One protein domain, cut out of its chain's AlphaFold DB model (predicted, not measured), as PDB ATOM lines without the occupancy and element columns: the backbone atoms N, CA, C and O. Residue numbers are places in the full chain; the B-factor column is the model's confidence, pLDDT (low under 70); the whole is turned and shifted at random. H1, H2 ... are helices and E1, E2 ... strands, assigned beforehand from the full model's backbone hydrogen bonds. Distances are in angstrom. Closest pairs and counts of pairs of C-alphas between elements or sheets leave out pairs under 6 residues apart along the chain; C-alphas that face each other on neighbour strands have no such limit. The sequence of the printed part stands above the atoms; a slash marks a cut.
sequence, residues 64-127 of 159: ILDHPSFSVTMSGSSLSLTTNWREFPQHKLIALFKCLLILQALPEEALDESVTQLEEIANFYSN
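Overview. This is residues 64 to 127 of the 159 residues of an uncharacterized protein of Chroococcales cyanobacterium metabat2.561 (UniProt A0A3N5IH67). A small sheet of three strands, E1, E2 and E3, forms one part of an open arrangement with few contacts, and two helices follow it, H1 set off from the sheet and H2 swung away from both. H1 and H2 make an open corner at their link, and residues 112 to 127, of which 112 to 126 belong to H2, stick out as a free arm. The printed part has 64 residues, with three named strands and then two named helices in the order E1, E2, E3, H1, H2; the sheet runs E1, E2, E3, all antiparallel, and the class is mixed, helices and strands. The whole is loose, with a radius of gyration of the C-alphas of 14.4 A, and it spans 36 by 30 by 23 A.

Arrangement. Strand E1, residues 64 to 67, and strand E2, residues 70 to 75, form a hairpin, antiparallel at 177 degrees between their directions. Across this pair N 65 and O 72 are 2.8 A apart, within hydrogen-bond range. E2 and strand E3, residues 78 to 83, form a second hairpin, antiparallel at 168 degrees, with N 73 and O 80 within hydrogen-bond range at 2.8 A. E1, E2 and E3 are a meander, each strand the antiparallel neighbour of the one before; E1 and E3 are the edge strands. Helix H1, residues 90 to 105, is not on the sheet, with 2 pairs of C-alphas within 10 A. Helix H2, residues 108 to 126, is not on the sheet either, with 0 such pairs. H1 and H2 are close but not clearly touching, and their closest C-alphas, those of Leu 103 and Leu 111, are 7.7 A apart. They run opposite ways at a steep tilt of 56 degrees. In H1 and H2 every O i to N i+4 pair is within hydrogen-bond range.

Along the chain. E1 begins at C-alpha 64, at (-36.049, 17.964, 32.646). E2 is 16.5 A from first to last C-alpha and E3 is 16.3 A, while E1 is 9.6 A. H1 begins at C-alpha 90, at (-19.064, 20.899, 48.803), and is 22.9 A long. H2, the longest helix, is 26.8 A and ends at C-alpha 126, at (-30.145, 41.614, 26.354).

Size, cuts and confidence. The two C-alphas farthest apart, those of Arg 86 and Asn 127, are 38.1 A apart. The printed part has no cut. The links E1 to E2, E2 to E3 and H1 to H2 are tight, and E3 to H1 is a short link of 6 residues. The mean pLDDT of the printed part is 76.0; it is under 70 in residues 64 to 71, 74, 77 to 78, 84 to 88 and 127.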
ATOM      1  N   ILE A  64     -37.433  18.445  32.676       61.97
ATOM      2  CA  ILE A  64     -36.049  17.964  32.646       61.97
ATOM      3  C   ILE A  64     -35.154  19.124  32.217       61.97
ATOM      4  O   ILE A  64     -35.301  19.651  31.118       61.97
ATOM      5  N   LEU A  65     -34.238  19.516  33.095       64.50
ATOM      6  CA  LEU A  65     -33.134  20.416  32.794       64.50
ATOM      7  C   LEU A  65     -31.861  19.580  32.725       64.50
ATOM      8  O   LEU A  65     -31.349  19.160  33.762       64.50
ATOM      9  N   ASP A  66     -31.361  19.353  31.514       58.38
ATOM     10  CA  ASP A  66     -30.125  18.612  31.287       58.38
ATOM     11  C   ASP A  66     -28.955  19.573  31.072       58.38
ATOM     12  O   ASP A  66     -28.902  20.330  30.101       58.38
ATOM     13  N   HIS A  67     -27.994  19.525  31.991       60.25
ATOM     14  CA  HIS A  67     -26.705  20.190  31.884       60.25
ATOM     15  C   HIS A  67     -25.594  19.124  31.933       60.25
ATOM     16  O   HIS A  67     -25.718  18.138  32.662       60.25
ATOM     17  N   PRO A  68     -24.466  19.292  31.218       61.47
ATOM     18  CA  PRO A  68     -23.382  18.300  31.188       61.47
ATOM     19  C   PRO A  68     -22.834  17.892  32.567       61.47
ATOM     20  O   PRO A  68     -22.256  16.820  32.704       61.47
ATOM     21  N   SER A  69     -23.010  18.732  33.589       60.12
ATOM     22  CA  SER A  69     -22.550  18.483  34.962       60.12
ATOM     23  C   SER A  69     -23.664  18.155  35.963       60.12
ATOM     24  O   SER A  69     -23.364  17.683  37.062       60.12
ATOM     25  N   PHE A  70     -24.932  18.393  35.618       67.75
ATOM     26  CA  PHE A  70     -26.075  18.065  36.469       67.75
ATOM     27  C   PHE A  70     -27.367  17.961  35.652       67.75
ATOM     28  O   PHE A  70     -27.573  18.727  34.718       67.75
ATOM     29  N   SER A  71     -28.276  17.073  36.041       69.38
ATOM     30  CA  SER A  71     -29.656  17.087  35.570       69.38
ATOM     31  C   SER A  71     -30.614  17.353  36.722       69.38
ATOM     32  O   SER A  71     -30.458  16.818  37.822       69.38
ATOM     33  N   VAL A  72     -31.599  18.215  36.484       73.19
ATOM     34  CA  VAL A  72     -32.703  18.474  37.412       73.19
ATOM     35  C   VAL A  72     -33.968  17.962  36.764       73.19
ATOM     36  O   VAL A  72     -34.329  18.399  35.674       73.19
ATOM     37  N   THR A  73     -34.655  17.053  37.438       76.31
ATOM     38  CA  THR A  73     -35.933  16.525  36.987       76.31
ATOM     39  C   THR A  73     -37.005  16.798  38.033       76.31
ATOM     40  O   THR A  73     -36.837  16.474  39.206       76.31
ATOM     41  N   MET A  74     -38.105  17.426  37.629       69.88
ATOM     42  CA  MET A  74     -39.247  17.696  38.502       69.88
ATOM     43  C   MET A  74     -40.449  16.900  38.010       69.88
ATOM     44  O   MET A  74     -40.847  17.044  36.859       69.88
ATOM     45  N   SER A  75     -41.020  16.059  38.868       72.31
ATOM     46  CA  SER A  75     -42.178  15.220  38.556       72.31
ATOM     47  C   SER A  75     -43.207  15.309  39.678       72.31
ATOM     48  O   SER A  75     -42.985  14.811  40.783       72.31
ATOM     49  N   GLY A  76     -44.342  15.955  39.404       72.94
ATOM     50  CA  GLY A  76     -45.352  16.238  40.425       72.94
ATOM     51  C   GLY A  76     -44.772  17.093  41.557       72.94
ATOM     52  O   GLY A  76     -44.288  18.194  41.315       72.94
ATOM     53  N   SER A  77     -44.802  16.573  42.787       68.00
ATOM     54  CA  SER A  77     -44.196  17.189  43.979       68.00
ATOM     55  C   SER A  77     -42.765  16.714  44.268       68.00
ATOM     56  O   SER A  77     -42.193  17.074  45.296       68.00
ATOM     57  N   SER A  78     -42.185  15.891  43.391       65.00
ATOM     58  CA  SER A  78     -40.836  15.355  43.554       65.00
ATOM     59  C   SER A  78     -39.829  16.129  42.706       65.00
ATOM     60  O   SER A  78     -40.075  16.401  41.531       65.00
ATOM     61  N   LEU A  79     -38.686  16.458  43.309       72.31
ATOM     62  CA  LEU A  79     -37.533  17.066  42.654       72.31
ATOM     63  C   LEU A  79     -36.342  16.114  42.793       72.31
ATOM     64  O   LEU A  79     -35.894  15.840  43.907       72.31
ATOM     65  N   SER A  80     -35.813  15.637  41.672       74.75
ATOM     66  CA  SER A  80     -34.595  14.832  41.611       74.75
ATOM     67  C   SER A  80     -33.461  15.620  40.973       74.75
ATOM     68  O   SER A  80     -33.617  16.256  39.935       74.75
ATOM     69  N   LEU A  81     -32.296  15.561  41.613       75.75
ATOM     70  CA  LEU A  81     -31.064  16.179  41.147       75.75
ATOM     71  C   LEU A  81     -30.035  15.073  40.917       75.75
ATOM     72  O   LEU A  81     -29.570  14.445  41.870       75.75
ATOM     73  N   THR A  82     -29.651  14.864  39.664       73.94
ATOM     74  CA  THR A  82     -28.512  14.015  39.317       73.94
ATOM     75  C   THR A  82     -27.310  14.923  39.142       73.94
ATOM     76  O   THR A  82     -27.320  15.817  38.309       73.94
ATOM     77  N   THR A  83     -26.258  14.727  39.921       70.31
ATOM     78  CA  THR A  83     -25.021  15.499  39.778       70.31
ATOM     79  C   THR A  83     -23.828  14.570  39.910       70.31
ATOM     80  O   THR A  83     -23.877  13.588  40.658       70.31
ATOM     81  N   ASN A  84     -22.754  14.847  39.170       69.94
ATOM     82  CA  ASN A  84     -21.499  14.136  39.363       69.94
ATOM     83  C   ASN A  84     -20.791  14.707  40.602       69.94
ATOM     84  O   ASN A  84     -20.014  15.659  40.528       69.94
ATOM     85  N   TRP A  85     -21.077  14.111  41.763       65.31
ATOM     86  CA  TRP A  85     -20.616  14.564  43.081       65.31
ATOM     87  C   TRP A  85     -19.094  14.733  43.201       65.31
ATOM     88  O   TRP A  85     -18.640  15.475  44.068       65.31
ATOM     89  N   ARG A  86     -18.300  14.072  42.345       65.75
ATOM     90  CA  ARG A  86     -16.831  14.185  42.360       65.75
ATOM     91  C   ARG A  86     -16.316  15.540  41.886       65.75
ATOM     92  O   ARG A  86     -15.241  15.947  42.311       65.75
ATOM     93  N   GLU A  87     -17.059  16.227  41.028       69.50
ATOM     94  CA  GLU A  87     -16.631  17.498  40.430       69.50
ATOM     95  C   GLU A  87     -17.282  18.710  41.103       69.50
ATOM     96  O   GLU A  87     -16.896  19.851  40.844       69.50
ATOM     97  N   PHE A  88     -18.260  18.483  41.987       69.19
ATOM     98  CA  PHE A  88     -19.014  19.554  42.617       69.19
ATOM     99  C   PHE A  88     -18.401  19.949  43.969       69.19
ATOM    100  O   PHE A  88     -18.391  19.148  44.907       69.19
ATOM    101  N   PRO A  89     -17.912  21.191  44.134       80.31
ATOM    102  CA  PRO A  89     -17.377  21.637  45.411       80.31
ATOM    103  C   PRO A  89     -18.453  21.600  46.505       80.31
ATOM    104  O   PRO A  89     -19.550  22.131  46.319       80.31
ATOM    105  N   GLN A  90     -18.123  21.050  47.678       79.75
ATOM    106  CA  GLN A  90     -19.064  20.899  48.803       79.75
ATOM    107  C   GLN A  90     -19.774  22.209  49.185       79.75
ATOM    108  O   GLN A  90     -20.968  22.212  49.471       79.75
ATOM    109  N   HIS A  91     -19.071  23.344  49.139       80.38
ATOM    110  CA  HIS A  91     -19.655  24.649  49.458       80.38
ATOM    111  C   HIS A  91     -20.767  25.061  48.478       80.38
ATOM    112  O   HIS A  91     -21.762  25.650  48.898       80.38
ATOM    113  N   LYS A  92     -20.641  24.715  47.188       79.00
ATOM    114  CA  LYS A  92     -21.681  24.982  46.182       79.00
ATOM    115  C   LYS A  92     -22.889  24.081  46.389       79.00
ATOM    116  O   LYS A  92     -24.016  24.519  46.200       79.00
ATOM    117  N   LEU A  93     -22.657  22.839  46.804       76.69
ATOM    118  CA  LEU A  93     -23.722  21.891  47.106       76.69
ATOM    119  C   LEU A  93     -24.576  22.367  48.288       76.69
ATOM    120  O   LEU A  93     -25.800  22.401  48.208       76.69
ATOM    121  N   ILE A  94     -23.920  22.789  49.370       81.00
ATOM    122  CA  ILE A  94     -24.596  23.348  50.545       81.00
ATOM    123  C   ILE A  94     -25.387  24.601  50.153       81.00
ATOM    124  O   ILE A  94     -26.519  24.773  50.600       81.00
ATOM    125  N   ALA A  95     -24.816  25.465  49.309       79.56
ATOM    126  CA  ALA A  95     -25.521  26.634  48.795       79.56
ATOM    127  C   ALA A  95     -26.768  26.241  47.988       79.56
ATOM    128  O   ALA A  95     -27.836  26.792  48.236       79.56
ATOM    129  N   LEU A  96     -26.668  25.244  47.103       81.31
ATOM    130  CA  LEU A  96     -27.805  24.741  46.330       81.31
ATOM    131  C   LEU A  96     -28.929  24.227  47.238       81.31
ATOM    132  O   LEU A  96     -30.080  24.614  47.056       81.31
ATOM    133  N   PHE A  97     -28.609  23.419  48.252       80.62
ATOM    134  CA  PHE A  97     -29.612  22.941  49.207       80.62
ATOM    135  C   PHE A  97     -30.266  24.079  49.988       80.62
ATOM    136  O   PHE A  97     -31.482  24.072  50.167       80.62
ATOM    137  N   LYS A  98     -29.492  25.086  50.408       81.44
ATOM    138  CA  LYS A  98     -30.053  26.288  51.039       81.44
ATOM    139  C   LYS A  98     -31.018  27.009  50.101       81.44
ATOM    140  O   LYS A  98     -32.112  27.351  50.531       81.44
ATOM    141  N   CYS A  99     -30.649  27.195  48.835       78.12
ATOM    142  CA  CYS A  99     -31.526  27.806  47.838       78.12
ATOM    143  C   CYS A  99     -32.821  27.007  47.659       78.12
ATOM    144  O   CYS A  99     -33.894  27.597  47.697       78.12
ATOM    145  N   LEU A 100     -32.744  25.680  47.535       80.62
ATOM    146  CA  LEU A 100     -33.928  24.828  47.388       80.62
ATOM    147  C   LEU A 100     -34.854  24.899  48.610       80.62
ATOM    148  O   LEU A 100     -36.066  25.005  48.446       80.62
ATOM    149  N   LEU A 101     -34.297  24.902  49.825       80.00
ATOM    150  CA  LEU A 101     -35.076  25.044  51.061       80.00
ATOM    151  C   LEU A 101     -35.753  26.414  51.163       80.00
ATOM    152  O   LEU A 101     -36.914  26.496  51.553       80.00
ATOM    153  N   ILE A 102     -35.044  27.481  50.790       79.94
ATOM    154  CA  ILE A 102     -35.607  28.835  50.764       79.94
ATOM    155  C   ILE A 102     -36.751  28.899  49.749       79.94
ATOM    156  O   ILE A 102     -37.832  29.360  50.093       79.94
ATOM    157  N   LEU A 103     -36.549  28.382  48.534       78.88
ATOM    158  CA  LEU A 103     -37.570  28.378  47.484       78.88
ATOM    159  C   LEU A 103     -38.825  27.590  47.882       78.88
ATOM    160  O   LEU A 103     -39.925  27.983  47.510       78.88
ATOM    161  N   GLN A 104     -38.684  26.513  48.661       77.44
ATOM    162  CA  GLN A 104     -39.826  25.768  49.203       77.44
ATOM    163  C   GLN A 104     -40.587  26.525  50.301       77.44
ATOM    164  O   GLN A 104     -41.775  26.277  50.488       77.44
ATOM    165  N   ALA A 105     -39.915  27.409  51.040       80.50
ATOM    166  CA  ALA A 105     -40.517  28.177  52.129       80.50
ATOM    167  C   ALA A 105     -41.212  29.465  51.656       80.50
ATOM    168  O   ALA A 105     -41.931  30.090  52.437       80.50
ATOM    169  N   LEU A 106     -40.984  29.882  50.408       79.56
ATOM    170  CA  LEU A 106     -41.575  31.092  49.848       79.56
ATOM    171  C   LEU A 106     -43.007  30.842  49.343       79.56
ATOM    172  O   LEU A 106     -43.280  29.787  48.766       79.56
ATOM    173  N   PRO A 107     -43.921  31.814  49.522       81.25
ATOM    174  CA  PRO A 107     -45.246  31.755  48.920       81.25
ATOM    175  C   PRO A 107     -45.150  31.852  47.392       81.25
ATOM    176  O   PRO A 107     -44.200  32.423  46.849       81.25
ATOM    177  N   GLU A 108     -46.139  31.298  46.690       79.19
ATOM    178  CA  GLU A 108     -46.135  31.236  45.224       79.19
ATOM    179  C   GLU A 108     -46.114  32.635  44.593       79.19
ATOM    180  O   GLU A 108     -45.426  32.845  43.597       79.19
ATOM    181  N   GLU A 109     -46.755  33.613  45.233       79.62
ATOM    182  CA  GLU A 109     -46.766  35.012  44.803       79.62
ATOM    183  C   GLU A 109     -45.365  35.642  44.826       79.62
ATOM    184  O   GLU A 109     -45.002  36.379  43.912       79.62
ATOM    185  N   ALA A 110     -44.551  35.326  45.839       79.62
ATOM    186  CA  ALA A 110     -43.185  35.845  45.934       79.62
ATOM    187  C   ALA A 110     -42.262  35.222  44.875       79.62
ATOM    188  O   ALA A 110     -41.323  35.865  44.399       79.62
ATOM    189  N   LEU A 111     -42.524  33.967  44.497       80.12
ATOM    190  CA  LEU A 111     -41.802  33.308  43.412       80.12
ATOM    191  C   LEU A 111     -42.157  33.935  42.058       80.12
ATOM    192  O   LEU A 111     -41.251  34.202  41.273       80.12
ATOM    193  N   ASP A 112     -43.436  34.215  41.808       79.75
ATOM    194  CA  ASP A 112     -43.914  34.838  40.563       79.75
ATOM    195  C   ASP A 112     -43.370  36.269  40.384       79.75
ATOM    196  O   ASP A 112     -42.867  36.636  39.315       79.75
ATOM    197  N   GLU A 113     -43.350  37.057  41.465       85.44
ATOM    198  CA  GLU A 113     -42.707  38.376  41.477       85.44
ATOM    199  C   GLU A 113     -41.210  38.267  41.140       85.44
ATOM    200  O   GLU A 113     -40.695  39.015  40.307       85.44
ATOM    201  N   SER A 114     -40.516  37.292  41.736       81.38
ATOM    202  CA  SER A 114     -39.087  37.066  41.492       81.38
ATOM    203  C   SER A 114     -38.801  36.680  40.038       81.38
ATOM    204  O   SER A 114     -37.809  37.138  39.467       81.38
ATOM    205  N   VAL A 115     -39.661  35.859  39.422       83.06
ATOM    206  CA  VAL A 115     -39.562  35.499  37.997       83.06
ATOM    207  C   VAL A 115     -39.691  36.747  37.129       83.06
ATOM    208  O   VAL A 115     -38.832  36.987  36.281       83.06
ATOM    209  N   THR A 116     -40.696  37.580  37.400       84.75
ATOM    210  CA  THR A 116     -40.930  38.823  36.652       84.75
ATOM    211  C   THR A 116     -39.719  39.759  36.731       84.75
ATOM    212  O   THR A 116     -39.230  40.242  35.710       84.75
ATOM    213  N   GLN A 117     -39.163  39.962  37.929       87.88
ATOM    214  CA  GLN A 117     -37.974  40.801  38.115       87.88
ATOM    215  C   GLN A 117     -36.740  40.237  37.392       87.88
ATOM    216  O   GLN A 117     -35.960  40.987  36.801       87.88
ATOM    217  N   LEU A 118     -36.548  38.915  37.415       85.12
ATOM    218  CA  LEU A 118     -35.445  38.272  36.701       85.12
ATOM    219  C   LEU A 118     -35.579  38.421  35.183       85.12
ATOM    220  O   LEU A 118     -34.571  38.662  34.513       85.12
ATOM    221  N   GLU A 119     -36.793  38.327  34.639       85.94
ATOM    222  CA  GLU A 119     -37.056  38.593  33.223       85.94
ATOM    223  C   GLU A 119     -36.761  40.048  32.854       85.94
ATOM    224  O   GLU A 119     -36.102  40.302  31.843       85.94
ATOM    225  N   GLU A 120     -37.170  41.015  33.677       86.88
ATOM    226  CA  GLU A 120     -36.846  42.431  33.465       86.88
ATOM    227  C   GLU A 120     -35.333  42.673  33.432       86.88
ATOM    228  O   GLU A 120     -34.824  43.354  32.533       86.88
ATOM    229  N   ILE A 121     -34.595  42.066  34.364       85.06
ATOM    230  CA  ILE A 121     -33.131  42.129  34.402       85.06
ATOM    231  C   ILE A 121     -32.535  41.485  33.142       85.06
ATOM    232  O   ILE A 121     -31.664  42.076  32.495       85.06
ATOM    233  N   ALA A 122     -33.000  40.297  32.759       80.12
ATOM    234  CA  ALA A 122     -32.525  39.609  31.561       80.12
ATOM    235  C   ALA A 122     -32.771  40.447  30.295       80.12
ATOM    236  O   ALA A 122     -31.869  40.603  29.463       80.12
ATOM    237  N   ASN A 123     -33.951  41.054  30.173       85.12
ATOM    238  CA  ASN A 123     -34.321  41.935  29.068       85.12
ATOM    239  C   ASN A 123     -33.451  43.198  29.035       85.12
ATOM    240  O   ASN A 123     -32.965  43.601  27.973       85.12
ATOM    241  N   PHE A 124     -33.185  43.795  30.198       84.31
ATOM    242  CA  PHE A 124     -32.301  44.950  30.323       84.31
ATOM    243  C   PHE A 124     -30.893  44.661  29.786       84.31
ATOM    244  O   PHE A 124     -30.342  45.461  29.023       84.31
ATOM    245  N   TYR A 125     -30.312  43.511  30.141       80.19
ATOM    246  CA  TYR A 125     -28.969  43.141  29.684       80.19
ATOM    247  C   TYR A 125     -28.934  42.627  28.243       80.19
ATOM    248  O   TYR A 125     -27.940  42.849  27.546       80.19
ATOM    249  N   SER A 126     -30.020  42.027  27.757       78.50
ATOM    250  CA  SER A 126     -30.145  41.614  26.354       78.50
ATOM    251  C   SER A 126     -29.976  42.810  25.410       78.50
ATOM    252  O   SER A 126     -29.221  42.729  24.442       78.50
ATOM    253  N   ASN A 127     -30.555  43.958  25.772       68.25
ATOM    254  CA  ASN A 127     -30.476  45.199  24.996       68.25
ATOM    255  C   ASN A 127     -29.116  45.919  25.081       68.25
ATOM    256  O   ASN A 127     -28.834  46.790  24.264       68.25
TER     257      ASN A 127